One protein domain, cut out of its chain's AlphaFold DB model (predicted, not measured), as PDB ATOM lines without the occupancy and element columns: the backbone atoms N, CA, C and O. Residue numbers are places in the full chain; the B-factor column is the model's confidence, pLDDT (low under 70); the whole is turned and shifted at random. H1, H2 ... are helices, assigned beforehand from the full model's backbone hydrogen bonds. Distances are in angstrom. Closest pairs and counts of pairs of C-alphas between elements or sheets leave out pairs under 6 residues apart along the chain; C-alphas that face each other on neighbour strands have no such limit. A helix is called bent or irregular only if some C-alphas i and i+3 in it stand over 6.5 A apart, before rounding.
ATOM      1  N   TYR A  21      18.121  -6.649  43.270       84.81
ATOM      2  CA  TYR A  21      16.659  -6.700  43.194       84.81
ATOM      3  C   TYR A  21      16.136  -6.635  41.752       84.81
ATOM      4  O   TYR A  21      15.095  -7.214  41.462       84.81
ATOM      5  N   GLN A  22      16.850  -5.968  40.836       89.94
ATOM      6  CA  GLN A  22      16.499  -5.942  39.413       89.94
ATOM      7  C   GLN A  22      16.767  -7.309  38.783       89.94
ATOM      8  O   GLN A  22      15.924  -7.824  38.053       89.94
ATOM      9  N   ALA A  23      17.901  -7.928  39.129       89.81
ATOM     10  CA  ALA A  23      18.227  -9.282  38.703       89.81
ATOM     11  C   ALA A  23      17.229 -10.314  39.253       89.81
ATOM     12  O   ALA A  23      16.739 -11.158  38.508       89.81
ATOM     13  N   ALA A  24      16.865 -10.205  40.532       91.12
ATOM     14  CA  ALA A  24      15.855 -11.055  41.152       91.12
ATOM     15  C   ALA A  24      14.463 -10.886  40.518       91.12
ATOM     16  O   ALA A  24      13.768 -11.874  40.285       91.12
ATOM     17  N   LEU A  25      14.062  -9.649  40.202       94.12
ATOM     18  CA  LEU A  25      12.792  -9.373  39.529       94.12
ATOM     19  C   LEU A  25      12.781  -9.918  38.094       94.12
ATOM     20  O   LEU A  25      11.774 -10.479  37.671       94.12
ATOM     21  N   ALA A  26      13.892  -9.798  37.365       94.06
ATOM     22  CA  ALA A  26      14.028 -10.369  36.027       94.06
ATOM     23  C   ALA A  26      13.940 -11.906  36.054       94.06
ATOM     24  O   ALA A  26      13.199 -12.480  35.257       94.06
ATOM     25  N   GLU A  27      14.613 -12.566  37.006       94.38
ATOM     26  CA  GLU A  27      14.466 -14.010  37.236       94.38
ATOM     27  C   GLU A  27      13.020 -14.387  37.559       94.38
ATOM     28  O   GLU A  27      12.494 -15.322  36.964       94.38
ATOM     29  N   LEU A  28      12.347 -13.649  38.449       97.50
ATOM     30  CA  LEU A  28      10.955 -13.915  38.805       97.50
ATOM     31  C   LEU A  28      10.031 -13.804  37.585       97.50
ATOM     32  O   LEU A  28       9.285 -14.742  37.315       97.50
ATOM     33  N   ILE A  29      10.102 -12.705  36.825       98.19
ATOM     34  CA  ILE A  29       9.210 -12.447  35.680       98.19
ATOM     35  C   ILE A  29       9.429 -13.467  34.560       98.19
ATOM     36  O   ILE A  29       8.462 -14.012  34.028       98.19
ATOM     37  N   TYR A  30      10.676 -13.768  34.199       97.94
ATOM     38  CA  TYR A  30      10.941 -14.725  33.122       97.94
ATOM     39  C   TYR A  30      10.780 -16.183  33.559       97.94
ATOM     40  O   TYR A  30      10.390 -17.011  32.737       97.94
ATOM     41  N   THR A  31      10.949 -16.505  34.847       98.19
ATOM     42  CA  THR A  31      10.513 -17.811  35.370       98.19
ATOM     43  C   THR A  31       8.992 -17.918  35.350       98.19
ATOM     44  O   THR A  31       8.461 -18.959  34.968       98.19
ATOM     45  N   THR A  32       8.269 -16.839  35.680       98.62
ATOM     46  CA  THR A  32       6.815 -16.785  35.497       98.62
ATOM     47  C   THR A  32       6.441 -17.030  34.042       98.62
ATOM     48  O   THR A  32       5.596 -17.882  33.793       98.62
ATOM     49  N   LEU A  33       7.090 -16.363  33.082       98.00
ATOM     50  CA  LEU A  33       6.853 -16.587  31.654       98.00
ATOM     51  C   LEU A  33       7.082 -18.054  31.266       98.00
ATOM     52  O   LEU A  33       6.229 -18.654  30.615       98.00
ATOM     53  N   LEU A  34       8.204 -18.644  31.695       97.44
ATOM     54  CA  LEU A  34       8.553 -20.028  31.388       97.44
ATOM     55  C   LEU A  34       7.539 -21.013  31.982       97.44
ATOM     56  O   LEU A  34       7.002 -21.850  31.266       97.44
ATOM     57  N   CYS A  35       7.216 -20.906  33.271       98.06
ATOM     58  CA  CYS A  35       6.218 -21.772  33.899       98.06
ATOM     59  C   CYS A  35       4.822 -21.565  33.293       98.06
ATOM     60  O   CYS A  35       4.094 -22.532  33.070       98.06
ATOM     61  N   PHE A  36       4.460 -20.323  32.966       97.75
ATOM     62  CA  PHE A  36       3.189 -19.998  32.327       97.75
ATOM     63  C   PHE A  36       3.095 -20.588  30.915       97.75
ATOM     64  O   PHE A  36       2.009 -21.009  30.511       97.75
ATOM     65  N   ALA A  37       4.225 -20.705  30.209       95.69
ATOM     66  CA  ALA A  37       4.331 -21.412  28.938       95.69
ATOM     67  C   ALA A  37       3.959 -22.889  29.075       95.69
ATOM     68  O   ALA A  37       3.135 -23.392  28.315       95.69
ATOM     69  N   PHE A  38       4.512 -23.581  30.076       95.12
ATOM     70  CA  PHE A  38       4.163 -24.976  30.352       95.12
ATOM     71  C   PHE A  38       2.682 -25.117  30.704       95.12
ATOM     72  O   PHE A  38       1.995 -25.955  30.119       95.12
ATOM     73  N   CYS A  39       2.165 -24.262  31.591       95.06
ATOM     74  CA  CYS A  39       0.754 -24.311  31.964       95.06
ATOM     75  C   CYS A  39      -0.164 -24.092  30.749       95.06
ATOM     76  O   CYS A  39      -1.108 -24.844  30.520       95.06
ATOM     77  N   SER A  40       0.141 -23.081  29.933       94.06
ATOM     78  CA  SER A  40      -0.692 -22.666  28.803       94.06
ATOM     79  C   SER A  40      -0.566 -23.575  27.584       94.06
ATOM     80  O   SER A  40      -1.570 -23.851  26.934       94.06
ATOM     81  N   CYS A  41       0.634 -24.036  27.239       92.00
ATOM     82  CA  CYS A  41       0.857 -24.822  26.027       92.00
ATOM     83  C   CYS A  41       0.795 -26.324  26.261       92.00
ATOM     84  O   CYS A  41       0.288 -27.019  25.392       92.00
ATOM     85  N   LEU A  42       1.321 -26.821  27.384       90.88
ATOM     86  CA  LEU A  42       1.480 -28.259  27.602       90.88
ATOM     87  C   LEU A  42       0.344 -28.858  28.433       90.88
ATOM     88  O   LEU A  42      -0.103 -29.958  28.139       90.88
ATOM     89  N   THR A  43      -0.110 -28.163  29.481       89.75
ATOM     90  CA  THR A  43      -1.065 -28.754  30.442       89.75
ATOM     91  C   THR A  43      -2.504 -28.280  30.272       89.75
ATOM     92  O   THR A  43      -3.412 -28.920  30.790       89.75
ATOM     93  N   SER A  44      -2.716 -27.154  29.589       89.81
ATOM     94  CA  SER A  44      -4.039 -26.605  29.280       89.81
ATOM     95  C   SER A  44      -4.854 -27.609  28.471       89.81
ATOM     96  O   SER A  44      -4.432 -27.988  27.375       89.81
ATOM     97  N   LYS A  45      -6.022 -28.011  28.980       86.75
ATOM     98  CA  LYS A  45      -6.951 -28.890  28.259       86.75
ATOM     99  C   LYS A  45      -7.514 -28.185  27.032       86.75
ATOM    100  O   LYS A  45      -7.608 -28.794  25.972       86.75
ATOM    101  N   ARG A  46      -7.805 -26.883  27.146       83.62
ATOM    102  CA  ARG A  46      -8.299 -26.048  26.040       83.62
ATOM    103  C   ARG A  46      -7.341 -26.029  24.849       83.62
ATOM    104  O   ARG A  46      -7.787 -25.969  23.712       83.62
ATOM    105  N   ASN A  47      -6.036 -26.068  25.112       85.69
ATOM    106  CA  ASN A  47      -5.011 -26.059  24.067       85.69
ATOM    107  C   ASN A  47      -4.537 -27.471  23.672       85.69
ATOM    108  O   ASN A  47      -3.708 -27.595  22.777       85.69
ATOM    109  N   ASN A  48      -5.015 -28.524  24.341       85.25
ATOM    110  CA  ASN A  48      -4.605 -29.908  24.102       85.25
ATOM    111  C   ASN A  48      -5.821 -30.838  24.073       85.25
ATOM    112  O   ASN A  48      -5.926 -31.778  24.865       85.25
ATOM    113  N   LEU A  49      -6.755 -30.561  23.160       80.06
ATOM    114  CA  LEU A  49      -7.903 -31.431  22.926       80.06
ATOM    115  C   LEU A  49      -7.415 -32.791  22.402       80.06
ATOM    116  O   LEU A  49      -6.404 -32.875  21.705       80.06
ATOM    117  N   LYS A  50      -8.137 -33.868  22.735       75.00
ATOM    118  CA  LYS A  50      -7.717 -35.254  22.449       75.00
ATOM    119  C   LYS A  50      -7.378 -35.497  20.971       75.00
ATOM    120  O   LYS A  50      -6.421 -36.213  20.689       75.00
ATOM    121  N   ASP A  51      -8.134 -34.878  20.068       77.94
ATOM    122  CA  ASP A  51      -7.998 -35.044  18.617       77.94
ATOM    123  C   ASP A  51      -7.372 -33.816  17.919       77.94
ATOM    124  O   ASP A  51      -7.149 -33.844  16.713       77.94
ATOM    125  N   ASP A  52      -7.051 -32.756  18.673       75.62
ATOM    126  CA  ASP A  52      -6.413 -31.524  18.186       75.62
ATOM    127  C   ASP A  52      -5.485 -30.956  19.271       75.62
ATOM    128  O   ASP A  52      -5.782 -29.989  19.978       75.62
ATOM    129  N   SER A  53      -4.374 -31.662  19.486       76.19
ATOM    130  CA  SER A  53      -3.383 -31.274  20.488       76.19
ATOM    131  C   SER A  53      -2.360 -30.311  19.903       76.19
ATOM    132  O   SER A  53      -1.873 -30.502  18.785       76.19
ATOM    133  N   ASN A  54      -1.976 -29.298  20.681       81.50
ATOM    134  CA  ASN A  54      -0.930 -28.366  20.286       81.50
ATOM    135  C   ASN A  54       0.374 -29.122  19.985       81.50
ATOM    136  O   ASN A  54       0.954 -29.747  20.864       81.50
ATOM    137  N   GLN A  55       0.870 -29.035  18.750       84.94
ATOM    138  CA  GLN A  55       2.125 -29.680  18.337       84.94
ATOM    139  C   GLN A  55       3.358 -28.778  18.518       84.94
ATOM    140  O   GLN A  55       4.493 -29.220  18.357       84.94
ATOM    141  N   PHE A  56       3.160 -27.504  18.861       85.94
ATOM    142  CA  PHE A  56       4.208 -26.480  18.891       85.94
ATOM    143  C   PHE A  56       4.572 -26.023  20.309       85.94
ATOM    144  O   PHE A  56       5.282 -25.028  20.468       85.94
ATOM    145  N   PHE A  57       4.142 -26.739  21.356       88.19
ATOM    146  CA  PHE A  57       4.460 -26.375  22.745       88.19
ATOM    147  C   PHE A  57       5.971 -26.238  22.975       88.19
ATOM    148  O   PHE A  57       6.403 -25.275  23.603       88.19
ATOM    149  N   GLY A  58       6.783 -27.143  22.414       90.69
ATOM    150  CA  GLY A  58       8.241 -27.103  22.553       90.69
ATOM    151  C   GLY A  58       8.857 -25.858  21.913       90.69
ATOM    152  O   GLY A  58       9.712 -25.215  22.521       90.69
ATOM    153  N   LEU A  59       8.371 -25.472  20.727       93.62
ATOM    154  CA  LEU A  59       8.798 -24.247  20.048       93.62
ATOM    155  C   LEU A  59       8.426 -23.009  20.869       93.62
ATOM    156  O   LEU A  59       9.268 -22.144  21.087       93.62
ATOM    157  N   SER A  60       7.192 -22.943  21.367       93.00
ATOM    158  CA  SER A  60       6.714 -21.801  22.150       93.00
ATOM    159  C   SER A  60       7.473 -21.622  23.471       93.00
ATOM    160  O   SER A  60       7.882 -20.507  23.812       93.00
ATOM    161  N   ILE A  61       7.732 -22.722  24.188       95.12
ATOM    162  CA  ILE A  61       8.547 -22.733  25.412       95.12
ATOM    163  C   ILE A  61       9.989 -22.301  25.098       95.12
ATOM    164  O   ILE A  61      10.562 -21.485  25.819       95.12
ATOM    165  N   GLY A  62      10.564 -22.795  23.997       96.44
ATOM    166  CA  GLY A  62      11.892 -22.390  23.539       96.44
ATOM    167  C   GLY A  62      11.978 -20.896  23.219       96.44
ATOM    168  O   GLY A  62      12.916 -20.230  23.656       96.44
ATOM    169  N   LEU A  63      10.979 -20.341  22.527       97.12
ATOM    170  CA  LEU A  63      10.903 -18.910  22.218       97.12
ATOM    171  C   LEU A  63      10.772 -18.046  23.482       97.12
ATOM    172  O   LEU A  63      11.404 -16.995  23.564       97.12
ATOM    173  N   ALA A  64      10.073 -18.517  24.518       96.94
ATOM    174  CA  ALA A  64       9.996 -17.800  25.792       96.94
ATOM    175  C   ALA A  64      11.377 -17.708  26.456       96.94
ATOM    176  O   ALA A  64      11.753 -16.671  27.007       96.94
ATOM    177  N   MET A  65      12.163 -18.779  26.333       96.31
ATOM    178  CA  MET A  65      13.532 -18.828  26.830       96.31
ATOM    179  C   MET A  65      14.482 -17.953  25.997       96.31
ATOM    180  O   MET A  65      15.347 -17.298  26.566       96.31
ATOM    181  N   VAL A  66      14.288 -17.858  24.675       97.06
ATOM    182  CA  VAL A  66      15.024 -16.923  23.797       97.06
ATOM    183  C   VAL A  66      14.717 -15.468  24.158       97.06
ATOM    184  O   VAL A  66      15.640 -14.661  24.285       97.06
ATOM    185  N   ALA A  67      13.441 -15.134  24.365       97.44
ATOM    186  CA  ALA A  67      13.017 -13.801  24.780       97.44
ATOM    187  C   ALA A  67      13.688 -13.390  26.097       97.44
ATOM    188  O   ALA A  67      14.341 -12.347  26.161       97.44
ATOM    189  N   GLY A  68      13.592 -14.244  27.122       95.56
ATOM    190  CA  GLY A  68      14.220 -14.009  28.421       95.56
ATOM    191  C   GLY A  68      15.745 -14.027  28.381       95.56
ATOM    192  O   GLY A  68      16.376 -13.201  29.030       95.56
ATOM    193  N   GLY A  69      16.353 -14.904  27.586       94.06
ATOM    194  CA  GLY A  69      17.807 -14.997  27.446       94.06
ATOM    195  C   GLY A  69      18.421 -13.698  26.932       94.06
ATOM    196  O   GLY A  69      19.346 -13.162  27.540       94.06
ATOM    197  N   HIS A  70      17.857 -13.136  25.860       94.31
ATOM    198  CA  HIS A  70      18.321 -11.856  25.323       94.31
ATOM    199  C   HIS A  70      17.943 -10.665  26.209       94.31
ATOM    200  O   HIS A  70      18.722  -9.723  26.327       94.31
ATOM    201  N   ALA A  71      16.771 -10.696  26.851       93.44
ATOM    202  CA  ALA A  71      16.301  -9.583  27.669       93.44
ATOM    203  C   ALA A  71      16.895  -9.531  29.078       93.44
ATOM    204  O   ALA A  71      17.084  -8.445  29.605       93.44
ATOM    205  N   ALA A  72      17.194 -10.659  29.711       91.69
ATOM    206  CA  ALA A  72      17.651 -10.697  31.100       91.69
ATOM    207  C   ALA A  72      19.034 -11.332  31.275       91.69
ATOM    208  O   ALA A  72      19.584 -11.259  32.372       91.69
ATOM    209  N   GLY A  73      19.645 -11.893  30.225       89.88
ATOM    210  CA  GLY A  73      20.980 -12.494  30.310       89.88
ATOM    211  C   GLY A  73      22.040 -11.515  30.817       89.88
ATOM    212  O   GLY A  73      22.830 -11.861  31.696       89.88
ATOM    213  N   GLY A  74      21.988 -10.260  30.356       85.94
ATOM    214  CA  GLY A  74      22.860  -9.187  30.842       85.94
ATOM    215  C   GLY A  74      22.625  -8.800  32.310       85.94
ATOM    216  O   GLY A  74      23.523  -8.313  32.996       85.94
ATOM    217  N   ILE A  75      21.416  -9.042  32.819       86.81
ATOM    218  CA  ILE A  75      20.934  -8.543  34.113       86.81
ATOM    219  C   ILE A  75      21.097  -9.598  35.210       86.81
ATOM    220  O   ILE A  75      21.624  -9.299  36.275       86.81
ATOM    221  N   CYS A  76      20.638 -10.827  34.968       85.69
ATOM    222  CA  CYS A  76      20.594 -11.900  35.965       85.69
ATOM    223  C   CYS A  76      21.252 -13.208  35.512       85.69
ATOM    224  O   CYS A  76      21.271 -14.169  36.273       85.69
ATOM    225  N   GLY A  77      21.778 -13.273  34.284       85.12
ATOM    226  CA  GLY A  77      22.301 -14.515  33.706       85.12
ATOM    227  C   GLY A  77      21.231 -15.445  33.121       85.12
ATOM    228  O   GLY A  77      21.592 -16.476  32.563       85.12
ATOM    229  N   ALA A  78      19.947 -15.063  33.194       91.12
ATOM    230  CA  ALA A  78      18.810 -15.739  32.564       91.12
ATOM    231  C   ALA A  78      18.728 -17.253  32.847       91.12
ATOM    232  O   ALA A  78      18.668 -18.073  31.930       91.12
ATOM    233  N   MET A  79      18.747 -17.629  34.128       92.62
ATOM    234  CA  MET A  79      18.746 -19.031  34.550       92.62
ATOM    235  C   MET A  79      17.345 -19.638  34.479       92.62
ATOM    236  O   MET A  79      17.184 -20.749  33.977       92.62
ATOM    237  N   PHE A  80      16.353 -18.921  35.018       94.44
ATOM    238  CA  PHE A  80      14.919 -19.253  35.031       94.44
ATOM    239  C   PHE A  80      14.574 -20.664  35.533       94.44
ATOM    240  O   PHE A  80      13.506 -21.206  35.248       94.44
ATOM    241  N   ASN A  81      15.504 -21.299  36.246       94.88
ATOM    242  CA  ASN A  81      15.436 -22.706  36.597       94.88
ATOM    243  C   ASN A  81      16.300 -22.976  37.843       94.88
ATOM    244  O   ASN A  81      17.519 -22.779  37.784       94.88
ATOM    245  N   PRO A  82      15.707 -23.500  38.934       95.38
ATOM    246  CA  PRO A  82      16.418 -23.839  40.167       95.38
ATOM    247  C   PRO A  82      17.631 -24.750  39.976       95.38
ATOM    248  O   PRO A  82      18.661 -24.544  40.613       95.38
ATOM    249  N   ALA A  83      17.538 -25.741  39.087       94.88
ATOM    250  CA  ALA A  83      18.631 -26.669  38.817       94.88
ATOM    251  C   ALA A  83      19.778 -25.992  38.054       94.88
ATOM    252  O   ALA A  83      20.946 -26.241  38.353       94.88
ATOM    253  N   VAL A  84      19.455 -25.098  37.113       93.19
ATOM    254  CA  VAL A  84      20.460 -24.295  36.396       93.19
ATOM    255  C   VAL A  84      21.136 -23.332  37.366       93.19
ATOM    256  O   VAL A  84      22.363 -23.267  37.400       93.19
ATOM    257  N   ALA A  85      20.361 -22.651  38.214       90.88
ATOM    258  CA  ALA A  85      20.897 -21.760  39.234       90.88
ATOM    259  C   ALA A  85      21.830 -22.491  40.200       90.88
ATOM    260  O   ALA A  85      22.942 -22.029  40.451       90.88
ATOM    261  N   LEU A  86      21.425 -23.663  40.691       90.94
ATOM    262  CA  LEU A  86      22.263 -24.499  41.543       90.94
ATOM    263  C   LEU A  86      23.554 -24.930  40.832       90.94
ATOM    264  O   LEU A  86      24.634 -24.816  41.402       90.94
ATOM    265  N   GLY A  87      23.454 -25.390  39.581       89.88
ATOM    266  CA  GLY A  87      24.602 -25.847  38.798       89.88
ATOM    267  C   GLY A  87      25.620 -24.739  38.526       89.88
ATOM    268  O   GLY A  87      26.806 -24.911  38.801       89.88
ATOM    269  N   LEU A  88      25.167 -23.579  38.038       87.19
ATOM    270  CA  LEU A  88      26.052 -22.453  37.719       87.19
ATOM    271  C   LEU A  88      26.684 -21.846  38.974       87.19
ATOM    272  O   LEU A  88      27.881 -21.574  38.990       87.19
ATOM    273  N   THR A  89      25.915 -21.695  40.056       85.88
ATOM    274  CA  THR A  89      26.461 -21.176  41.322       85.88
ATOM    275  C   THR A  89      27.423 -22.153  41.993       85.88
ATOM    276  O   THR A  89      28.391 -21.704  42.606       85.88
ATOM    277  N   ALA A  90      27.219 -23.468  41.857       87.38
ATOM    278  CA  ALA A  90      28.175 -24.469  42.325       87.38
ATOM    279  C   ALA A  90      29.500 -24.384  41.551       87.38
ATOM    280  O   ALA A  90      30.559 -24.324  42.171       87.38
ATOM    281  N   ILE A  91      29.442 -24.305  40.215       87.94
ATOM    282  CA  ILE A  91      30.631 -24.151  39.358       87.94
ATOM    283  C   ILE A  91      31.363 -22.837  39.663       87.94
ATOM    284  O   ILE A  91      32.590 -22.812  39.724       87.94
ATOM    285  N   GLY A  92      30.622 -21.750  39.892       79.88
ATOM    286  CA  GLY A  92      31.180 -20.435  40.201       79.88
ATOM    287  C   GLY A  92      31.697 -20.264  41.636       79.88
ATOM    288  O   GLY A  92      32.257 -19.217  41.942       79.88
ATOM    289  N   GLY A  93      31.509 -21.245  42.527       81.75
ATOM    290  CA  GLY A  93      31.901 -21.132  43.939       81.75
ATOM    291  C   GLY A  93      30.990 -20.230  44.788       81.75
ATOM    292  O   GLY A  93      31.362 -19.836  45.892       81.75
ATOM    293  N   TYR A  94      29.783 -19.919  44.308       80.62
ATOM    294  CA  TYR A  94      28.806 -19.019  44.938       80.62
ATOM    295  C   TYR A  94      27.553 -19.754  45.439       80.62
ATOM    296  O   TYR A  94      26.448 -19.215  45.409       80.62
ATOM    297  N   PHE A  95      27.707 -20.990  45.916       80.12
ATOM    298  CA  PHE A  95      26.596 -21.878  46.289       80.12
ATOM    299  C   PHE A  95      25.604 -21.266  47.294       80.12
ATOM    300  O   PHE A  95      24.401 -21.495  47.205       80.12
ATOM    301  N   SER A  96      26.078 -20.433  48.226       79.88
ATOM    302  CA  SER A  96      25.214 -19.747  49.198       79.88
ATOM    303  C   SER A  96      24.196 -18.801  48.550       79.88
ATOM    304  O   SER A  96      23.143 -18.548  49.130       79.88
ATOM    305  N   GLN A  97      24.474 -18.310  47.340       79.62
ATOM    306  CA  GLN A  97      23.578 -17.435  46.583       79.62
ATOM    307  C   GLN A  97      22.502 -18.226  45.823       79.62
ATOM    308  O   GLN A  97      21.463 -17.659  45.486       79.62
ATOM    309  N   ALA A  98      22.699 -19.535  45.607       84.44
ATOM    310  CA  ALA A  98      21.755 -20.402  44.897       84.44
ATOM    311  C   ALA A  98      20.354 -20.354  45.513       84.44
ATOM    312  O   ALA A  98      19.362 -20.254  44.800       84.44
ATOM    313  N   LEU A  99      20.276 -20.367  46.848       87.75
ATOM    314  CA  LEU A  99      19.008 -20.377  47.581       87.75
ATOM    315  C   LEU A  99      18.147 -19.149  47.279       87.75
ATOM    316  O   LEU A  99      16.925 -19.263  47.201       87.75
ATOM    317  N   LEU A 100      18.777 -17.987  47.084       86.56
ATOM    318  CA  LEU A 100      18.055 -16.762  46.764       86.56
ATOM    319  C   LEU A 100      17.463 -16.832  45.352       86.56
ATOM    320  O   LEU A 100      16.289 -16.520  45.172       86.56
ATOM    321  N   TRP A 101      18.231 -17.304  44.366       89.12
ATOM    322  CA  TRP A 101      17.739 -17.500  42.997       89.12
ATOM    323  C   TRP A 101      16.596 -18.510  42.940       89.12
ATOM    324  O   TRP A 101      15.551 -18.230  42.353       89.12
ATOM    325  N   ILE A 102      16.761 -19.639  43.634       94.06
ATOM    326  CA  ILE A 102      15.742 -20.685  43.744       94.06
ATOM    327  C   ILE A 102      14.455 -20.114  44.344       94.06
ATOM    328  O   ILE A 102      13.376 -20.391  43.828       94.06
ATOM    329  N   LEU A 103      14.542 -19.280  45.386       94.31
ATOM    330  CA  LEU A 103      13.367 -18.640  45.977       94.31
ATOM    331  C   LEU A 103      12.588 -17.813  44.942       94.31
ATOM    332  O   LEU A 103      11.385 -18.019  44.790       94.31
ATOM    333  N   PHE A 104      13.248 -16.912  44.209       95.31
ATOM    334  CA  PHE A 104      12.574 -16.075  43.204       95.31
ATOM    335  C   PHE A 104      12.012 -16.887  42.033       95.31
ATOM    336  O   PHE A 104      10.932 -16.572  41.538       95.31
ATOM    337  N   GLN A 105      12.687 -17.964  41.637       97.62
ATOM    338  CA  GLN A 105      12.212 -18.872  40.594       97.62
ATOM    339  C   GLN A 105      10.973 -19.663  41.048       97.62
ATOM    340  O   GLN A 105       9.997 -19.774  40.306       97.62
ATOM    341  N   LEU A 106      10.947 -20.141  42.297       98.19
ATOM    342  CA  LEU A 106       9.766 -20.792  42.877       98.19
ATOM    343  C   LEU A 106       8.587 -19.819  43.010       98.19
ATOM    344  O   LEU A 106       7.458 -20.178  42.674       98.19
ATOM    345  N   LEU A 107       8.840 -18.578  43.436       98.38
ATOM    346  CA  LEU A 107       7.828 -17.517  43.441       98.38
ATOM    347  C   LEU A 107       7.312 -17.227  42.026       98.38
ATOM    348  O   LEU A 107       6.107 -17.053  41.841       98.38
ATOM    349  N   GLY A 108       8.194 -17.245  41.026       98.50
ATOM    350  CA  GLY A 108       7.823 -17.113  39.621       98.50
ATOM    351  C   GLY A 108       6.872 -18.222  39.159       98.50
ATOM    352  O   GLY A 108       5.859 -17.934  38.518       98.50
ATOM    353  N   GLY A 109       7.136 -19.473  39.553       98.56
ATOM    354  CA  GLY A 109       6.251 -20.612  39.292       98.56
ATOM    355  C   GLY A 109       4.887 -20.497  39.983       98.56
ATOM    356  O   GLY A 109       3.856 -20.779  39.371       98.56
ATOM    357  N   LEU A 110       4.852 -20.015  41.230       98.50
ATOM    358  CA  LEU A 110       3.599 -19.739  41.944       98.50
ATOM    359  C   LEU A 110       2.776 -18.649  41.247       98.50
ATOM    360  O   LEU A 110       1.569 -18.812  41.055       98.50
ATOM    361  N   LEU A 111       3.426 -17.561  40.826       98.50
ATOM    362  CA  LEU A 111       2.776 -16.483  40.086       98.50
ATOM    363  C   LEU A 111       2.229 -16.980  38.741       98.50
ATOM    364  O   LEU A 111       1.094 -16.661  38.397       98.50
ATOM    365  N   ALA A 112       2.978 -17.821  38.023       98.38
ATOM    366  CA  ALA A 112       2.527 -18.426  36.771       98.38
ATOM    367  C   ALA A 112       1.257 -19.264  36.952       98.38
ATOM    368  O   ALA A 112       0.312 -19.126  36.176       98.38
ATOM    369  N   ALA A 113       1.200 -20.089  38.001       97.81
ATOM    370  CA  ALA A 113       0.005 -20.863  38.325       97.81
ATOM    371  C   ALA A 113      -1.193 -19.950  38.649       97.81
ATOM    372  O   ALA A 113      -2.313 -20.229  38.222       97.81
ATOM    373  N   GLY A 114      -0.965 -18.842  39.363       97.62
ATOM    374  CA  GLY A 114      -1.987 -17.826  39.626       97.62
ATOM    375  C   GLY A 114      -2.515 -17.177  38.343       97.62
ATOM    376  O   GLY A 114      -3.722 -17.169  38.110       97.62
ATOM    377  N   LEU A 115      -1.619 -16.700  37.473       97.75
ATOM    378  CA  LEU A 115      -1.975 -16.101  36.183       97.75
ATOM    379  C   LEU A 115      -2.704 -17.087  35.269       97.75
ATOM    380  O   LEU A 115      -3.673 -16.710  34.615       97.75
ATOM    381  N   PHE A 116      -2.303 -18.360  35.258       96.44
ATOM    382  CA  PHE A 116      -3.012 -19.412  34.526       96.44
ATOM    383  C   PHE A 116      -4.459 -19.545  34.989       96.44
ATOM    384  O   PHE A 116      -5.366 -19.519  34.163       96.44
ATOM    385  N   ARG A 117      -4.696 -19.581  36.303       94.62
ATOM    386  CA  ARG A 117      -6.057 -19.645  36.857       94.62
ATOM    387  C   ARG A 117      -6.884 -18.395  36.552       94.62
ATOM    388  O   ARG A 117      -8.077 -18.514  36.310       94.62
ATOM    389  N   LEU A 118      -6.268 -17.211  36.559       95.19
ATOM    390  CA  LEU A 118      -6.954 -15.946  36.266       95.19
ATOM    391  C   LEU A 118      -7.298 -15.787  34.782       95.19
ATOM    392  O   LEU A 118      -8.347 -15.247  34.444       95.19
ATOM    393  N   THR A 119      -6.414 -16.257  33.903       95.00
ATOM    394  CA  THR A 119      -6.598 -16.193  32.445       95.00
ATOM    395  C   THR A 119      -7.442 -17.343  31.900       95.00
ATOM    396  O   THR A 119      -7.896 -17.270  30.762       95.00
ATOM    397  N   ARG A 120      -7.657 -18.396  32.700       91.44
ATOM    398  CA  ARG A 120      -8.459 -19.575  32.346       91.44
ATOM    399  C   ARG A 120      -9.278 -20.110  33.522       91.44
ATOM    400  O   ARG A 120      -9.064 -21.245  33.959       91.44
ATOM    401  N   PRO A 121     -10.213 -19.323  34.068       90.38
ATOM    402  CA  PRO A 121     -11.097 -19.814  35.123       90.38
ATOM    403  C   PRO A 121     -11.890 -21.059  34.686       90.38
ATOM    404  O   PRO A 121     -12.194 -21.914  35.517       90.38
ATOM    405  N   GLU A 122     -12.164 -21.203  33.385       84.94
ATOM    406  CA  GLU A 122     -12.901 -22.327  32.810       84.94
ATOM    407  C   GLU A 122     -12.247 -23.696  33.053       84.94
ATOM    408  O   GLU A 122     -12.958 -24.674  33.272       84.94
ATOM    409  N   GLU A 123     -10.912 -23.765  33.101       85.06
ATOM    410  CA  GLU A 123     -10.155 -25.007  33.345       85.06
ATOM    411  C   GLU A 123     -10.402 -25.568  34.759       85.06
ATOM    412  O   GLU A 123     -10.138 -26.742  35.018       85.06
ATOM    413  N   LEU A 124     -10.903 -24.741  35.686       82.50
ATOM    414  CA  LEU A 124     -11.193 -25.131  37.068       82.50
ATOM    415  C   LEU A 124     -12.670 -25.432  37.286       82.50
ATOM    416  O   LEU A 124     -13.015 -26.255  38.132       82.50
ATOM    417  N   THR A 125     -13.542 -24.714  36.585       75.25
ATOM    418  CA  THR A 125     -14.977 -24.746  36.861       75.25
ATOM    419  C   THR A 125     -15.730 -25.754  36.014       75.25
ATOM    420  O   THR A 125     -16.831 -26.150  36.391       75.25
ATOM    421  N   TRP A 126     -15.211 -26.114  34.841       70.31
ATOM    422  CA  TRP A 126     -16.002 -26.827  33.845       70.31
ATOM    423  C   TRP A 126     -15.698 -28.317  33.789       70.31
ATOM    424  O   TRP A 126     -14.600 -28.781  34.092       70.31
ATOM    425  N   SER A 127     -16.716 -29.073  33.377       72.38
ATOM    426  CA  SER A 127     -16.551 -30.485  33.070       72.38
ATOM    427  C   SER A 127     -15.699 -30.647  31.812       72.38
ATOM    428  O   SER A 127     -15.704 -29.804  30.913       72.38
ATOM    429  N   GLU A 128     -14.991 -31.769  31.719       72.81
ATOM    430  CA  GLU A 128     -14.154 -32.075  30.556       72.81
ATOM    431  C   GLU A 128     -14.972 -32.098  29.258       72.81
ATOM    432  O   GLU A 128     -14.529 -31.580  28.242       72.81
ATOM    433  N   ALA A 129     -16.218 -32.582  29.316       71.62
ATOM    434  CA  ALA A 129     -17.139 -32.570  28.183       71.62
ATOM    435  C   ALA A 129     -17.474 -31.151  27.688       71.62
ATOM    436  O   ALA A 129     -17.611 -30.952  26.485       71.62
ATOM    437  N   ALA A 130     -17.584 -30.170  28.592       74.44
ATOM    438  CA  ALA A 130     -17.803 -28.781  28.207       74.44
ATOM    439  C   ALA A 130     -16.555 -28.208  27.527       74.44
ATOM    440  O   ALA A 130     -16.674 -27.662  26.444       74.44
ATOM    441  N   LEU A 131     -15.353 -28.411  28.078       72.12
ATOM    442  CA  LEU A 131     -14.109 -27.946  27.442       72.12
ATOM    443  C   LEU A 131     -13.903 -28.544  26.039       72.12
ATOM    444  O   LEU A 131     -13.458 -27.843  25.132       72.12
ATOM    445  N   LEU A 132     -14.272 -29.815  25.847       68.56
ATOM    446  CA  LEU A 132     -14.158 -30.516  24.565       68.56
ATOM    447  C   LEU A 132     -15.190 -30.066  23.511       68.56
ATOM    448  O   LEU A 132     -14.986 -30.329  22.331       68.56
ATOM    449  N   ALA A 133     -16.278 -29.391  23.902       71.00
ATOM    450  CA  ALA A 133     -17.311 -28.929  22.968       71.00
ATOM    451  C   ALA A 133     -16.890 -27.697  22.132       71.00
ATOM    452  O   ALA A 133     -17.578 -27.346  21.179       71.00
ATOM    453  N   GLY A 134     -15.757 -27.060  22.455       62.59
ATOM    454  CA  GLY A 134     -15.010 -26.177  21.547       62.59
ATOM    455  C   GLY A 134     -15.545 -24.760  21.285       62.59
ATOM    456  O   GLY A 134     -14.772 -23.927  20.825       62.59
ATOM    457  N   ASP A 135     -16.797 -24.431  21.605       62.62
ATOM    458  CA  ASP A 135     -17.390 -23.123  21.273       62.62
ATOM    459  C   ASP A 135     -17.466 -22.175  22.486       62.62
ATOM    460  O   ASP A 135     -18.533 -21.934  23.055       62.62
ATOM    461  N   PHE A 136     -16.309 -21.678  22.951       69.50
ATOM    462  CA  PHE A 136     -16.251 -20.881  24.186       69.50
ATOM    463  C   PHE A 136     -15.491 -19.565  24.055       69.50
ATOM    464  O   PHE A 136     -14.261 -19.506  23.945       69.50
ATOM    465  N   LYS A 137     -16.248 -18.477  24.206       83.44
ATOM    466  CA  LYS A 137     -15.733 -17.116  24.345       83.44
ATOM    467  C   LYS A 137     -15.487 -16.804  25.825       83.44
ATOM    468  O   LYS A 137     -16.426 -16.773  26.620       83.44
ATOM    469  N   SER A 138     -14.228 -16.577  26.203       88.00
ATOM    470  CA  SER A 138     -13.870 -16.209  27.581       88.00
ATOM    471  C   SER A 138     -14.480 -14.861  27.980       88.00
ATOM    472  O   SER A 138     -14.741 -14.000  27.135       88.00
ATOM    473  N   GLN A 139     -14.683 -14.664  29.286       90.75
ATOM    474  CA  GLN A 139     -15.229 -13.417  29.828       90.75
ATOM    475  C   GLN A 139     -14.380 -12.208  29.409       90.75
ATOM    476  O   GLN A 139     -13.155 -12.290  29.320       90.75
ATOM    477  N   LEU A 140     -15.022 -11.061  29.188       91.06
ATOM    478  CA  LEU A 140     -14.362  -9.874  28.635       91.06
ATOM    479  C   LEU A 140     -13.156  -9.403  29.461       91.06
ATOM    480  O   LEU A 140     -12.110  -9.101  28.896       91.06
ATOM    481  N   TYR A 141     -13.259  -9.408  30.792       91.44
ATOM    482  CA  TYR A 141     -12.146  -9.013  31.662       91.44
ATOM    483  C   TYR A 141     -10.950  -9.977  31.567       91.44
ATOM    484  O   TYR A 141      -9.809  -9.539  31.652       91.44
ATOM    485  N   VAL A 142     -11.195 -11.276  31.348       94.75
ATOM    486  CA  VAL A 142     -10.151 -12.301  31.166       94.75
ATOM    487  C   VAL A 142      -9.404 -12.060  29.859       94.75
ATOM    488  O   VAL A 142      -8.181 -12.176  29.791       94.75
ATOM    489  N   ARG A 143     -10.147 -11.675  28.821       94.62
ATOM    490  CA  ARG A 143      -9.605 -11.311  27.513       94.62
ATOM    491  C   ARG A 143      -8.758 -10.042  27.582       94.62
ATOM    492  O   ARG A 143      -7.626 -10.069  27.121       94.62
ATOM    493  N   CYS A 144      -9.250  -8.994  28.243       95.50
ATOM    494  CA  CYS A 144      -8.491  -7.757  28.457       95.50
ATOM    495  C   CYS A 144      -7.230  -8.006  29.301       95.50
ATOM    496  O   CYS A 144      -6.150  -7.555  28.942       95.50
ATOM    497  N   LEU A 145      -7.335  -8.794  30.380       96.12
ATOM    498  CA  LEU A 145      -6.173  -9.210  31.173       96.12
ATOM    499  C   LEU A 145      -5.148  -9.955  30.311       96.12
ATOM    500  O   LEU A 145      -3.947  -9.763  30.470       96.12
ATOM    501  N   SER A 146      -5.617 -10.806  29.401       96.62
ATOM    502  CA  SER A 146      -4.737 -11.556  28.510       96.62
ATOM    503  C   SER A 146      -4.000 -10.635  27.533       96.62
ATOM    504  O   SER A 146      -2.792 -10.786  27.363       96.62
ATOM    505  N   GLU A 147      -4.704  -9.662  26.949       97.56
ATOM    506  CA  GLU A 147      -4.117  -8.633  26.081       97.56
ATOM    507  C   GLU A 147      -3.077  -7.791  26.833       97.56
ATOM    508  O   GLU A 147      -1.931  -7.702  26.389       97.56
ATOM    509  N   PHE A 148      -3.414  -7.311  28.037       97.19
ATOM    510  CA  PHE A 148      -2.481  -6.594  28.912       97.19
ATOM    511  C   PHE A 148      -1.218  -7.413  29.202       97.19
ATOM    512  O   PHE A 148      -0.107  -6.905  29.071       97.19
ATOM    513  N   LEU A 149      -1.353  -8.690  29.583       98.06
ATOM    514  CA  LEU A 149      -0.206  -9.545  29.906       98.06
ATOM    515  C   LEU A 149       0.697  -9.780  28.689       98.06
ATOM    516  O   LEU A 149       1.923  -9.759  28.824       98.06
ATOM    517  N   GLY A 150       0.116  -9.997  27.507       97.81
ATOM    518  CA  GLY A 150       0.881 -10.164  26.273       97.81
ATOM    519  C   GLY A 150       1.618  -8.893  25.864       97.81
ATOM    520  O   GLY A 150       2.820  -8.944  25.592       97.81
ATOM    521  N   THR A 151       0.948  -7.740  25.912       97.56
ATOM    522  CA  THR A 151       1.573  -6.441  25.634       97.56
ATOM    523  C   THR A 151       2.628  -6.086  26.684       97.56
ATOM    524  O   THR A 151       3.721  -5.655  26.313       97.56
ATOM    525  N   PHE A 152       2.375  -6.343  27.972       97.69
ATOM    526  CA  PHE A 152       3.356  -6.172  29.047       97.69
ATOM    527  C   PHE A 152       4.625  -6.974  28.768       97.69
ATOM    528  O   PHE A 152       5.714  -6.405  28.782       97.69
ATOM    529  N   MET A 153       4.510  -8.270  28.465       98.19
ATOM    530  CA  MET A 153       5.683  -9.111  28.214       98.19
ATOM    531  C   MET A 153       6.457  -8.688  26.962       98.19
ATOM    532  O   MET A 153       7.693  -8.716  26.972       98.19
ATOM    533  N   LEU A 154       5.757  -8.261  25.907       97.75
ATOM    534  CA  LEU A 154       6.375  -7.718  24.699       97.75
ATOM    535  C   LEU A 154       7.165  -6.439  25.008       97.75
ATOM    536  O   LEU A 154       8.359  -6.360  24.712       97.75
ATOM    537  N   VAL A 155       6.524  -5.456  25.645       97.69
ATOM    538  CA  VAL A 155       7.137  -4.161  25.974       97.69
ATOM    539  C   VAL A 155       8.265  -4.327  26.988       97.69
ATOM    540  O   VAL A 155       9.316  -3.714  26.823       97.69
ATOM    541  N   PHE A 156       8.097  -5.185  27.995       97.38
ATOM    542  CA  PHE A 156       9.134  -5.488  28.980       97.38
ATOM    543  C   PHE A 156      10.376  -6.086  28.310       97.38
ATOM    544  O   PHE A 156      11.488  -5.603  28.520       97.38
ATOM    545  N   THR A 157      10.193  -7.068  27.422       97.81
ATOM    546  CA  THR A 157      11.291  -7.701  26.677       97.81
ATOM    547  C   THR A 157      12.010  -6.707  25.762       97.81
ATOM    548  O   THR A 157      13.244  -6.669  25.744       97.81
ATOM    549  N   VAL A 158      11.265  -5.871  25.034       97.56
ATOM    550  CA  VAL A 158      11.835  -4.802  24.198       97.56
ATOM    551  C   VAL A 158      12.601  -3.797  25.057       97.56
ATOM    552  O   VAL A 158      13.759  -3.503  24.770       97.56
ATOM    553  N   GLY A 159      11.986  -3.306  26.133       95.75
ATOM    554  CA  GLY A 159      12.556  -2.303  27.027       95.75
ATOM    555  C   GLY A 159      13.867  -2.758  27.655       95.75
ATOM    556  O   GLY A 159      14.851  -2.022  27.603       95.75
ATOM    557  N   LEU A 160      13.927  -3.989  28.173       93.75
ATOM    558  CA  LEU A 160      15.165  -4.530  28.731       93.75
ATOM    559  C   LEU A 160      16.268  -4.651  27.676       93.75
ATOM    560  O   LEU A 160      17.411  -4.283  27.950       93.75
ATOM    561  N   ASN A 161      15.949  -5.121  26.466       93.88
ATOM    562  CA  ASN A 161      16.936  -5.201  25.387       93.88
ATOM    563  C   ASN A 161      17.448  -3.810  24.971       93.88
ATOM    564  O   ASN A 161      18.647  -3.655  24.747       93.88
ATOM    565  N   LEU A 162      16.571  -2.801  24.904       93.62
ATOM    566  CA  LEU A 162      16.949  -1.424  24.570       93.62
ATOM    567  C   LEU A 162      17.854  -0.801  25.637       93.62
ATOM    568  O   LEU A 162      18.882  -0.223  25.293       93.62
ATOM    569  N   VAL A 163      17.517  -0.957  26.921       90.38
ATOM    570  CA  VAL A 163      18.326  -0.438  28.041       90.38
ATOM    571  C   VAL A 163      19.726  -1.059  28.063       90.38
ATOM    572  O   VAL A 163      20.688  -0.397  28.438       90.38
ATOM    573  N   GLN A 164      19.856  -2.312  27.627       87.00
ATOM    574  CA  GLN A 164      21.144  -3.005  27.529       87.00
ATOM    575  C   GLN A 164      21.906  -2.726  26.226       87.00
ATOM    576  O   GLN A 164      23.039  -3.180  26.089       87.00
ATOM    577  N   GLY A 165      21.311  -2.027  25.253       87.19
ATOM    578  CA  GLY A 165      21.915  -1.841  23.931       87.19
ATOM    579  C   GLY A 165      22.083  -3.150  23.148       87.19
ATOM    580  O   GLY A 165      23.017  -3.288  22.361       87.19
ATOM    581  N   SER A 166      21.205  -4.132  23.382       88.25
ATOM    582  CA  SER A 166      21.255  -5.444  22.729       88.25
ATOM    583  C   SER A 166      21.011  -5.318  21.216       88.25
ATOM    584  O   SER A 166      20.027  -4.701  20.808       88.25
ATOM    585  N   PRO A 167      21.822  -5.952  20.347       89.69
ATOM    586  CA  PRO A 167      21.545  -5.995  18.910       89.69
ATOM    587  C   PRO A 167      20.375  -6.933  18.559       89.69
ATOM    588  O   PRO A 167      19.914  -6.950  17.421       89.69
ATOM    589  N   ALA A 168      19.882  -7.721  19.521       91.75
ATOM    590  CA  ALA A 168      18.866  -8.749  19.315       91.75
ATOM    591  C   ALA A 168      17.437  -8.294  19.675       91.75
ATOM    592  O   ALA A 168      16.559  -9.142  19.818       91.75
ATOM    593  N   VAL A 169      17.174  -6.984  19.805       94.44
ATOM    594  CA  VAL A 169      15.859  -6.439  20.220       94.44
ATOM    595  C   VAL A 169      14.713  -7.027  19.397       94.44
ATOM    596  O   VAL A 169      13.746  -7.524  19.965       94.44
ATOM    597  N   ALA A 170      14.830  -7.014  18.064       96.44
ATOM    598  CA  ALA A 170      13.785  -7.527  17.178       96.44
ATOM    599  C   ALA A 170      13.550  -9.034  17.371       96.44
ATOM    600  O   ALA A 170      12.408  -9.487  17.371       96.44
ATOM    601  N   TRP A 171      14.624  -9.801  17.580       95.81
ATOM    602  CA  TRP A 171      14.542 -11.243  17.789       95.81
ATOM    603  C   TRP A 171      13.900 -11.591  19.132       95.81
ATOM    604  O   TRP A 171      12.984 -12.408  19.188       95.81
ATOM    605  N   ALA A 172      14.312 -10.913  20.205       96.81
ATOM    606  CA  ALA A 172      13.727 -11.087  21.529       96.81
ATOM    607  C   ALA A 172      12.244 -10.683  21.550       96.81
ATOM    608  O   ALA A 172      11.418 -11.396  22.115       96.81
ATOM    609  N   ALA A 173      11.894  -9.575  20.887       97.62
ATOM    610  CA  ALA A 173      10.517  -9.105  20.764       97.62
ATOM    611  C   ALA A 173       9.636 -10.093  19.988       97.62
ATOM    612  O   ALA A 173       8.540 -10.420  20.439       97.62
ATOM    613  N   ALA A 174      10.125 -10.605  18.856       97.69
ATOM    614  CA  ALA A 174       9.415 -11.606  18.064       97.69
ATOM    615  C   ALA A 174       9.219 -12.912  18.846       97.69
ATOM    616  O   ALA A 174       8.131 -13.483  18.816       97.69
ATOM    617  N   ALA A 175      10.240 -13.351  19.585       98.00
ATOM    618  CA  ALA A 175      10.155 -14.533  20.430       98.00
ATOM    619  C   ALA A 175       9.126 -14.348  21.561       98.00
ATOM    620  O   ALA A 175       8.276 -15.214  21.754       98.00
ATOM    621  N   ALA A 176       9.125 -13.191  22.238       98.00
ATOM    622  CA  ALA A 176       8.127 -12.868  23.260       98.00
ATOM    623  C   ALA A 176       6.706 -12.841  22.682       98.00
ATOM    624  O   ALA A 176       5.806 -13.465  23.240       98.00
ATOM    625  N   LEU A 177       6.510 -12.159  21.548       97.69
ATOM    626  CA  LEU A 177       5.218 -12.072  20.873       97.69
ATOM    627  C   LEU A 177       4.700 -13.460  20.481       97.69
ATOM    628  O   LEU A 177       3.576 -13.815  20.828       97.69
ATOM    629  N   ALA A 178       5.526 -14.259  19.801       96.94
ATOM    630  CA  ALA A 178       5.159 -15.601  19.367       96.94
ATOM    631  C   ALA A 178       4.770 -16.492  20.556       96.94
ATOM    632  O   ALA A 178       3.713 -17.121  20.532       96.94
ATOM    633  N   SER A 179       5.572 -16.493  21.625       96.06
ATOM    634  CA  SER A 179       5.254 -17.225  22.852       96.06
ATOM    635  C   SER A 179       3.919 -16.786  23.449       96.06
ATOM    636  O   SER A 179       3.053 -17.624  23.690       96.06
ATOM    637  N   MET A 180       3.696 -15.479  23.618       97.19
ATOM    638  CA  MET A 180       2.447 -14.972  24.192       97.19
ATOM    639  C   MET A 180       1.223 -15.293  23.328       97.19
ATOM    640  O   MET A 180       0.159 -15.568  23.883       97.19
ATOM    641  N   ILE A 181       1.354 -15.341  21.996       95.50
ATOM    642  CA  ILE A 181       0.266 -15.769  21.098       95.50
ATOM    643  C   ILE A 181      -0.098 -17.231  21.366       95.50
ATOM    644  O   ILE A 181      -1.270 -17.551  21.554       95.50
ATOM    645  N   TYR A 182       0.890 -18.119  21.482       93.69
ATOM    646  CA  TYR A 182       0.639 -19.514  21.860       93.69
ATOM    647  C   TYR A 182       0.065 -19.655  23.275       93.69
ATOM    648  O   TYR A 182      -0.638 -20.628  23.564       93.69
ATOM    649  N   PHE A 183       0.363 -18.712  24.171       94.44
ATOM    650  CA  PHE A 183      -0.138 -18.760  25.540       94.44
ATOM    651  C   PHE A 183      -1.552 -18.233  25.652       94.44
ATOM    652  O   PHE A 183      -2.315 -18.792  26.413       94.44
ATOM    653  N   LEU A 184      -1.921 -17.161  24.966       95.06
ATOM    654  CA  LEU A 184      -3.153 -16.425  25.267       95.06
ATOM    655  C   LEU A 184      -4.020 -16.156  24.034       95.06
ATOM    656  O   LEU A 184      -5.125 -15.624  24.168       95.06
ATOM    657  N   GLY A 185      -3.574 -16.585  22.852       93.06
ATOM    658  CA  GLY A 185      -4.322 -16.475  21.603       93.06
ATOM    659  C   GLY A 185      -5.662 -17.199  21.660       93.06
ATOM    660  O   GLY A 185      -6.675 -16.629  21.273       93.06
ATOM    661  N   SER A 186      -5.717 -18.393  22.258       89.88
ATOM    662  CA  SER A 186      -6.985 -19.112  22.435       89.88
ATOM    663  C   SER A 186      -7.951 -18.425  23.402       89.88
ATOM    664  O   SER A 186      -9.143 -18.707  23.341       89.88
ATOM    665  N   VAL A 187      -7.468 -17.525  24.268       92.38
ATOM    666  CA  VAL A 187      -8.286 -16.788  25.244       92.38
ATOM    667  C   VAL A 187      -8.804 -15.479  24.650       92.38
ATOM    668  O   VAL A 187      -9.997 -15.197  24.733       92.38
ATOM    669  N   SER A 188      -7.915 -14.674  24.062       93.31
ATOM    670  CA  SER A 188      -8.191 -13.288  23.645       93.31
ATOM    671  C   SER A 188      -8.155 -13.047  22.136       93.31
ATOM    672  O   SER A 188      -8.722 -12.059  21.681       93.31
ATOM    673  N   GLY A 189      -7.540 -13.932  21.357       92.00
ATOM    674  CA  GLY A 189      -7.129 -13.669  19.976       92.00
ATOM    675  C   GLY A 189      -5.649 -13.289  19.864       92.00
ATOM    676  O   GLY A 189      -5.055 -13.483  18.809       92.00
ATOM    677  N   GLY A 190      -5.027 -12.844  20.963       94.44
ATOM    678  CA  GLY A 190      -3.585 -12.625  21.053       94.44
ATOM    679  C   GLY A 190      -3.094 -11.485  20.171       94.44
ATOM    680  O   GLY A 190      -2.098 -11.639  19.466       94.44
ATOM    681  N   HIS A 191      -3.814 -10.361  20.163       95.69
ATOM    682  CA  HIS A 191      -3.472  -9.239  19.293       95.69
ATOM    683  C   HIS A 191      -2.224  -8.510  19.798       95.69
ATOM    684  O   HIS A 191      -1.336  -8.182  19.010       95.69
ATOM    685  N   PHE A 192      -2.184  -8.243  21.107       96.25
ATOM    686  CA  PHE A 192      -1.123  -7.572  21.868       96.25
ATOM    687  C   PHE A 192      -0.632  -6.259  21.255       96.25
ATOM    688  O   PHE A 192       0.487  -5.806  21.517       96.25
ATOM    689  N   ASN A 193      -1.458  -5.657  20.401       95.62
ATOM    690  CA  ASN A 193      -1.115  -4.516  19.577       95.62
ATOM    691  C   ASN A 193      -2.405  -3.806  19.119       95.62
ATOM    692  O   ASN A 193      -3.197  -4.398  18.380       95.62
ATOM    693  N   PRO A 194      -2.598  -2.523  19.477       95.12
ATOM    694  CA  PRO A 194      -3.767  -1.745  19.073       95.12
ATOM    695  C   PRO A 194      -4.004  -1.683  17.553       95.12
ATOM    696  O   PRO A 194      -5.145  -1.759  17.100       95.12
ATOM    697  N   ALA A 195      -2.941  -1.595  16.747       95.62
ATOM    698  CA  ALA A 195      -3.047  -1.579  15.288       95.62
ATOM    699  C   ALA A 195      -3.468  -2.947  14.725       95.62
ATOM    700  O   ALA A 195      -4.254  -3.002  13.780       95.62
ATOM    701  N   VAL A 196      -3.000  -4.048  15.329       95.69
ATOM    702  CA  VAL A 196      -3.447  -5.409  14.976       95.69
ATOM    703  C   VAL A 196      -4.910  -5.595  15.365       95.69
ATOM    704  O   VAL A 196      -5.692  -6.058  14.542       95.69
ATOM    705  N   THR A 197      -5.310  -5.160  16.561       95.06
ATOM    706  CA  THR A 197      -6.713  -5.187  16.995       95.06
ATOM    707  C   THR A 197      -7.616  -4.440  16.024       95.06
ATOM    708  O   THR A 197      -8.642  -4.978  15.612       95.06
ATOM    709  N   LEU A 198      -7.225  -3.230  15.612       93.62
ATOM    710  CA  LEU A 198      -7.971  -2.466  14.619       93.62
ATOM    711  C   LEU A 198      -8.080  -3.227  13.292       93.62
ATOM    712  O   LEU A 198      -9.170  -3.324  12.735       93.62
ATOM    713  N   ALA A 199      -6.978  -3.804  12.804       94.50
ATOM    714  CA  ALA A 199      -6.978  -4.582  11.569       94.50
ATOM    715  C   ALA A 199      -7.898  -5.813  11.653       94.50
ATOM    716  O   ALA A 199      -8.645  -6.076  10.715       94.50
ATOM    717  N   VAL A 200      -7.892  -6.535  12.779       93.25
ATOM    718  CA  VAL A 200      -8.758  -7.702  13.000       93.25
ATOM    719  C   VAL A 200     -10.231  -7.295  13.023       93.25
ATOM    720  O   VAL A 200     -11.029  -7.907  12.318       93.25
ATOM    721  N   VAL A 201     -10.588  -6.234  13.753       92.75
ATOM    722  CA  VAL A 201     -11.968  -5.718  13.802       92.75
ATOM    723  C   VAL A 201     -12.445  -5.277  12.416       92.75
ATOM    724  O   VAL A 201     -13.555  -5.608  12.015       92.75
ATOM    725  N   LEU A 202     -11.607  -4.561  11.661       93.50
ATOM    726  CA  LEU A 202     -11.957  -4.073  10.324       93.50
ATOM    727  C   LEU A 202     -11.961  -5.171   9.250       93.50
ATOM    728  O   LEU A 202     -12.500  -4.950   8.168       93.50
ATOM    729  N   SER A 203     -11.367  -6.337   9.521       93.00
ATOM    730  CA  SER A 203     -11.343  -7.463   8.577       93.00
ATOM    731  C   SER A 203     -12.683  -8.199   8.448       93.00
ATOM    732  O   SER A 203     -12.821  -9.017   7.540       93.00
ATOM    733  N   ASP A 204     -13.646  -7.912   9.333       84.50
ATOM    734  CA  ASP A 204     -15.023  -8.434   9.305       84.50
ATOM    735  C   ASP A 204     -15.096  -9.973   9.233       84.50
ATOM    736  O   ASP A 204     -15.839 -10.578   8.463       84.50
ATOM    737  N   ARG A 205     -14.234 -10.633  10.017       84.12
ATOM    738  CA  ARG A 205     -14.148 -12.103  10.114       84.12
ATOM    739  C   ARG A 205     -14.868 -12.668  11.343       84.12
ATOM    740  O   ARG A 205     -14.635 -13.825  11.676       84.12
ATOM    741  N   ASP A 206     -15.663 -11.853  12.039       77.56
ATOM    742  CA  ASP A 206     -16.372 -12.185  13.290       77.56
ATOM    743  C   ASP A 206     -15.485 -12.719  14.438       77.56
ATOM    744  O   ASP A 206     -15.968 -13.282  15.419       77.56
ATOM    745  N   THR A 207     -14.168 -12.503  14.371       80.69
ATOM    746  CA  THR A 207     -13.206 -12.973  15.385       80.69
ATOM    747  C   THR A 207     -13.103 -12.047  16.597       80.69
ATOM    748  O   THR A 207     -12.801 -12.497  17.702       80.69
ATOM    749  N   CYS A 208     -13.372 -10.750  16.426       84.56
ATOM    750  CA  CYS A 208     -13.403  -9.767  17.506       84.56
ATOM    751  C   CYS A 208     -14.484  -8.720  17.231       84.56
ATOM    752  O   CYS A 208     -14.500  -8.111  16.162       84.56
ATOM    753  N   SER A 209     -15.383  -8.491  18.194       87.69
ATOM    754  CA  SER A 209     -16.399  -7.446  18.047       87.69
ATOM    755  C   SER A 209     -15.749  -6.057  18.164       87.69
ATOM    756  O   SER A 209     -14.777  -5.903  18.909       87.69
ATOM    757  N   PRO A 210     -16.295  -5.009  17.520       88.12
ATOM    758  CA  PRO A 210     -15.763  -3.653  17.658       88.12
ATOM    759  C   PRO A 210     -15.711  -3.152  19.109       88.12
ATOM    760  O   PRO A 210     -14.790  -2.431  19.481       88.12
ATOM    761  N   GLN A 211     -16.673  -3.555  19.947       87.44
ATOM    762  CA  GLN A 211     -16.726  -3.173  21.364       87.44
ATOM    763  C   GLN A 211     -15.614  -3.840  22.179       87.44
ATOM    764  O   GLN A 211     -14.952  -3.176  22.974       87.44
ATOM    765  N   ASP A 212     -15.382  -5.135  21.945       87.44
ATOM    766  CA  ASP A 212     -14.273  -5.861  22.563       87.44
ATOM    767  C   ASP A 212     -12.936  -5.264  22.101       87.44
ATOM    768  O   ASP A 212     -12.044  -5.017  22.910       87.44
ATOM    769  N   GLY A 213     -12.832  -4.964  20.802       86.31
ATOM    770  CA  GLY A 213     -11.658  -4.354  20.195       86.31
ATOM    771  C   GLY A 213     -11.303  -3.004  20.812       86.31
ATOM    772  O   GLY A 213     -10.141  -2.779  21.116       86.31
ATOM    773  N   LEU A 214     -12.280  -2.128  21.072       89.00
ATOM    774  CA  LEU A 214     -12.037  -0.846  21.748       89.00
ATOM    775  C   LEU A 214     -11.416  -1.024  23.138       89.00
ATOM    776  O   LEU A 214     -10.522  -0.263  23.505       89.00
ATOM    777  N   LEU A 215     -11.855  -2.030  23.896       89.81
ATOM    778  CA  LEU A 215     -11.289  -2.317  25.213       89.81
ATOM    779  C   LEU A 215      -9.871  -2.879  25.109       89.81
ATOM    780  O   LEU A 215      -9.015  -2.513  25.908       89.81
ATOM    781  N   TYR A 216      -9.588  -3.684  24.087       90.12
ATOM    782  CA  TYR A 216      -8.234  -4.173  23.819       90.12
ATOM    783  C   TYR A 216      -7.254  -3.038  23.492       90.12
ATOM    784  O   TYR A 216      -6.071  -3.170  23.773       90.12
ATOM    785  N   LEU A 217      -7.709  -1.912  22.918       86.38
ATOM    786  CA  LEU A 217      -6.828  -0.764  22.640       86.38
ATOM    787  C   LEU A 217      -6.304  -0.086  23.915       86.38
ATOM    788  O   LEU A 217      -5.307   0.632  23.850       86.38
ATOM    789  N   VAL A 218      -7.003  -0.265  25.038       84.50
ATOM    790  CA  VAL A 218      -6.699   0.377  26.326       84.50
ATOM    791  C   VAL A 218      -6.300  -0.622  27.414       84.50
ATOM    792  O   VAL A 218      -6.063  -0.206  28.548       84.50
TER     793      VAL A 218
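AT A GLANCE: This is residues 21 to 218 of the 219 residues of the protein "Hypothetical protein" of Polarella glacialis (UniProt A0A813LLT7). Two helical hairpins, H1 with H2 and H7 with H8, pack on each other with their helices crossed, and the long helix H4 crosses H1 on the side away from H8. H3 folds back along the first part of H4 at one end of the long axis; the small hairpin of H9 and H10 and the short H5 and H6 lie toward the other end. The printed part has 198 residues with ten named helices, H1 to H10 in order, and no named strand; its class is all helix. It is compact, with a radius of gyration of the C-alphas of 17.7 A, and only just elongated, spanning 58 by 38 by 26 A.

HOW THE PARTS SIT: H1, residues 21 to 43, and H2, residues 57 to 76, form a hairpin at a shallow tilt of 1 degrees, with closest C-alphas Ala 23 and Cys 76, 4.5 A apart. H1 touches H4, residues 95 to 119, at a steep tilt of 47 degrees, the same way; the closest C-alphas, Thr 32 and Gly 108, are 4.3 A apart. H3, residues 82 to 91, forms a hairpin with H4, touching its residues 95 to 106 alone; the closest C-alphas, Pro 82 and Ile 102, are 4.8 A apart. H7, residues 140 to 163, and H8, residues 169 to 188, form a hairpin at a shallow tilt of 9 degrees, with closest C-alphas Arg 143 and Ser 188, 4.6 A apart. H8 touches H2 at a steep tilt of 46 degrees, opposite ways, with closest C-alphas Ala 67 and Ala 172, 4.3 A apart. H9, residues 194 to 202, and H10, residues 210 to 216, form a hairpin; H10 touches residues 140 to 147 of H7 alone, with closest C-alphas Cys 144 and Tyr 216, 5.9 A apart. H5, residues 122 to 125, and H6, residues 128 to 132, are close but not clearly touching. Every O i to N i+4 pair is within hydrogen-bond range in H3, H6, H7, H9 and H10, against 18 of 19 in H1, 14 of 16 in H2 and in H8, and 19 of 21 in H4; H5 is too short for such a pair.

IN THESE COORDINATES: H1 begins at C-alpha 21 (16.659, -6.700, 43.194) and is 31.0 A long; H4 measures 36.4 A and H7 34.0 A. H2, 25.4 A, and H8, 25.2 A, are irregular: C-alphas 71 and 74 are 7.3 A apart, and C-alphas 183 and 186 are 7.5 A apart. H10 ends at C-alpha 216 (-8.234, -4.173, 23.819).

THE WHOLE: The C-alphas farthest apart, Gly 93 and Asp 204, are 59.7 A apart. The printed part has no cut; the link from H1 to H2, 13 residues, is long. Residues 132 and 134 to 136 have pLDDT under 70.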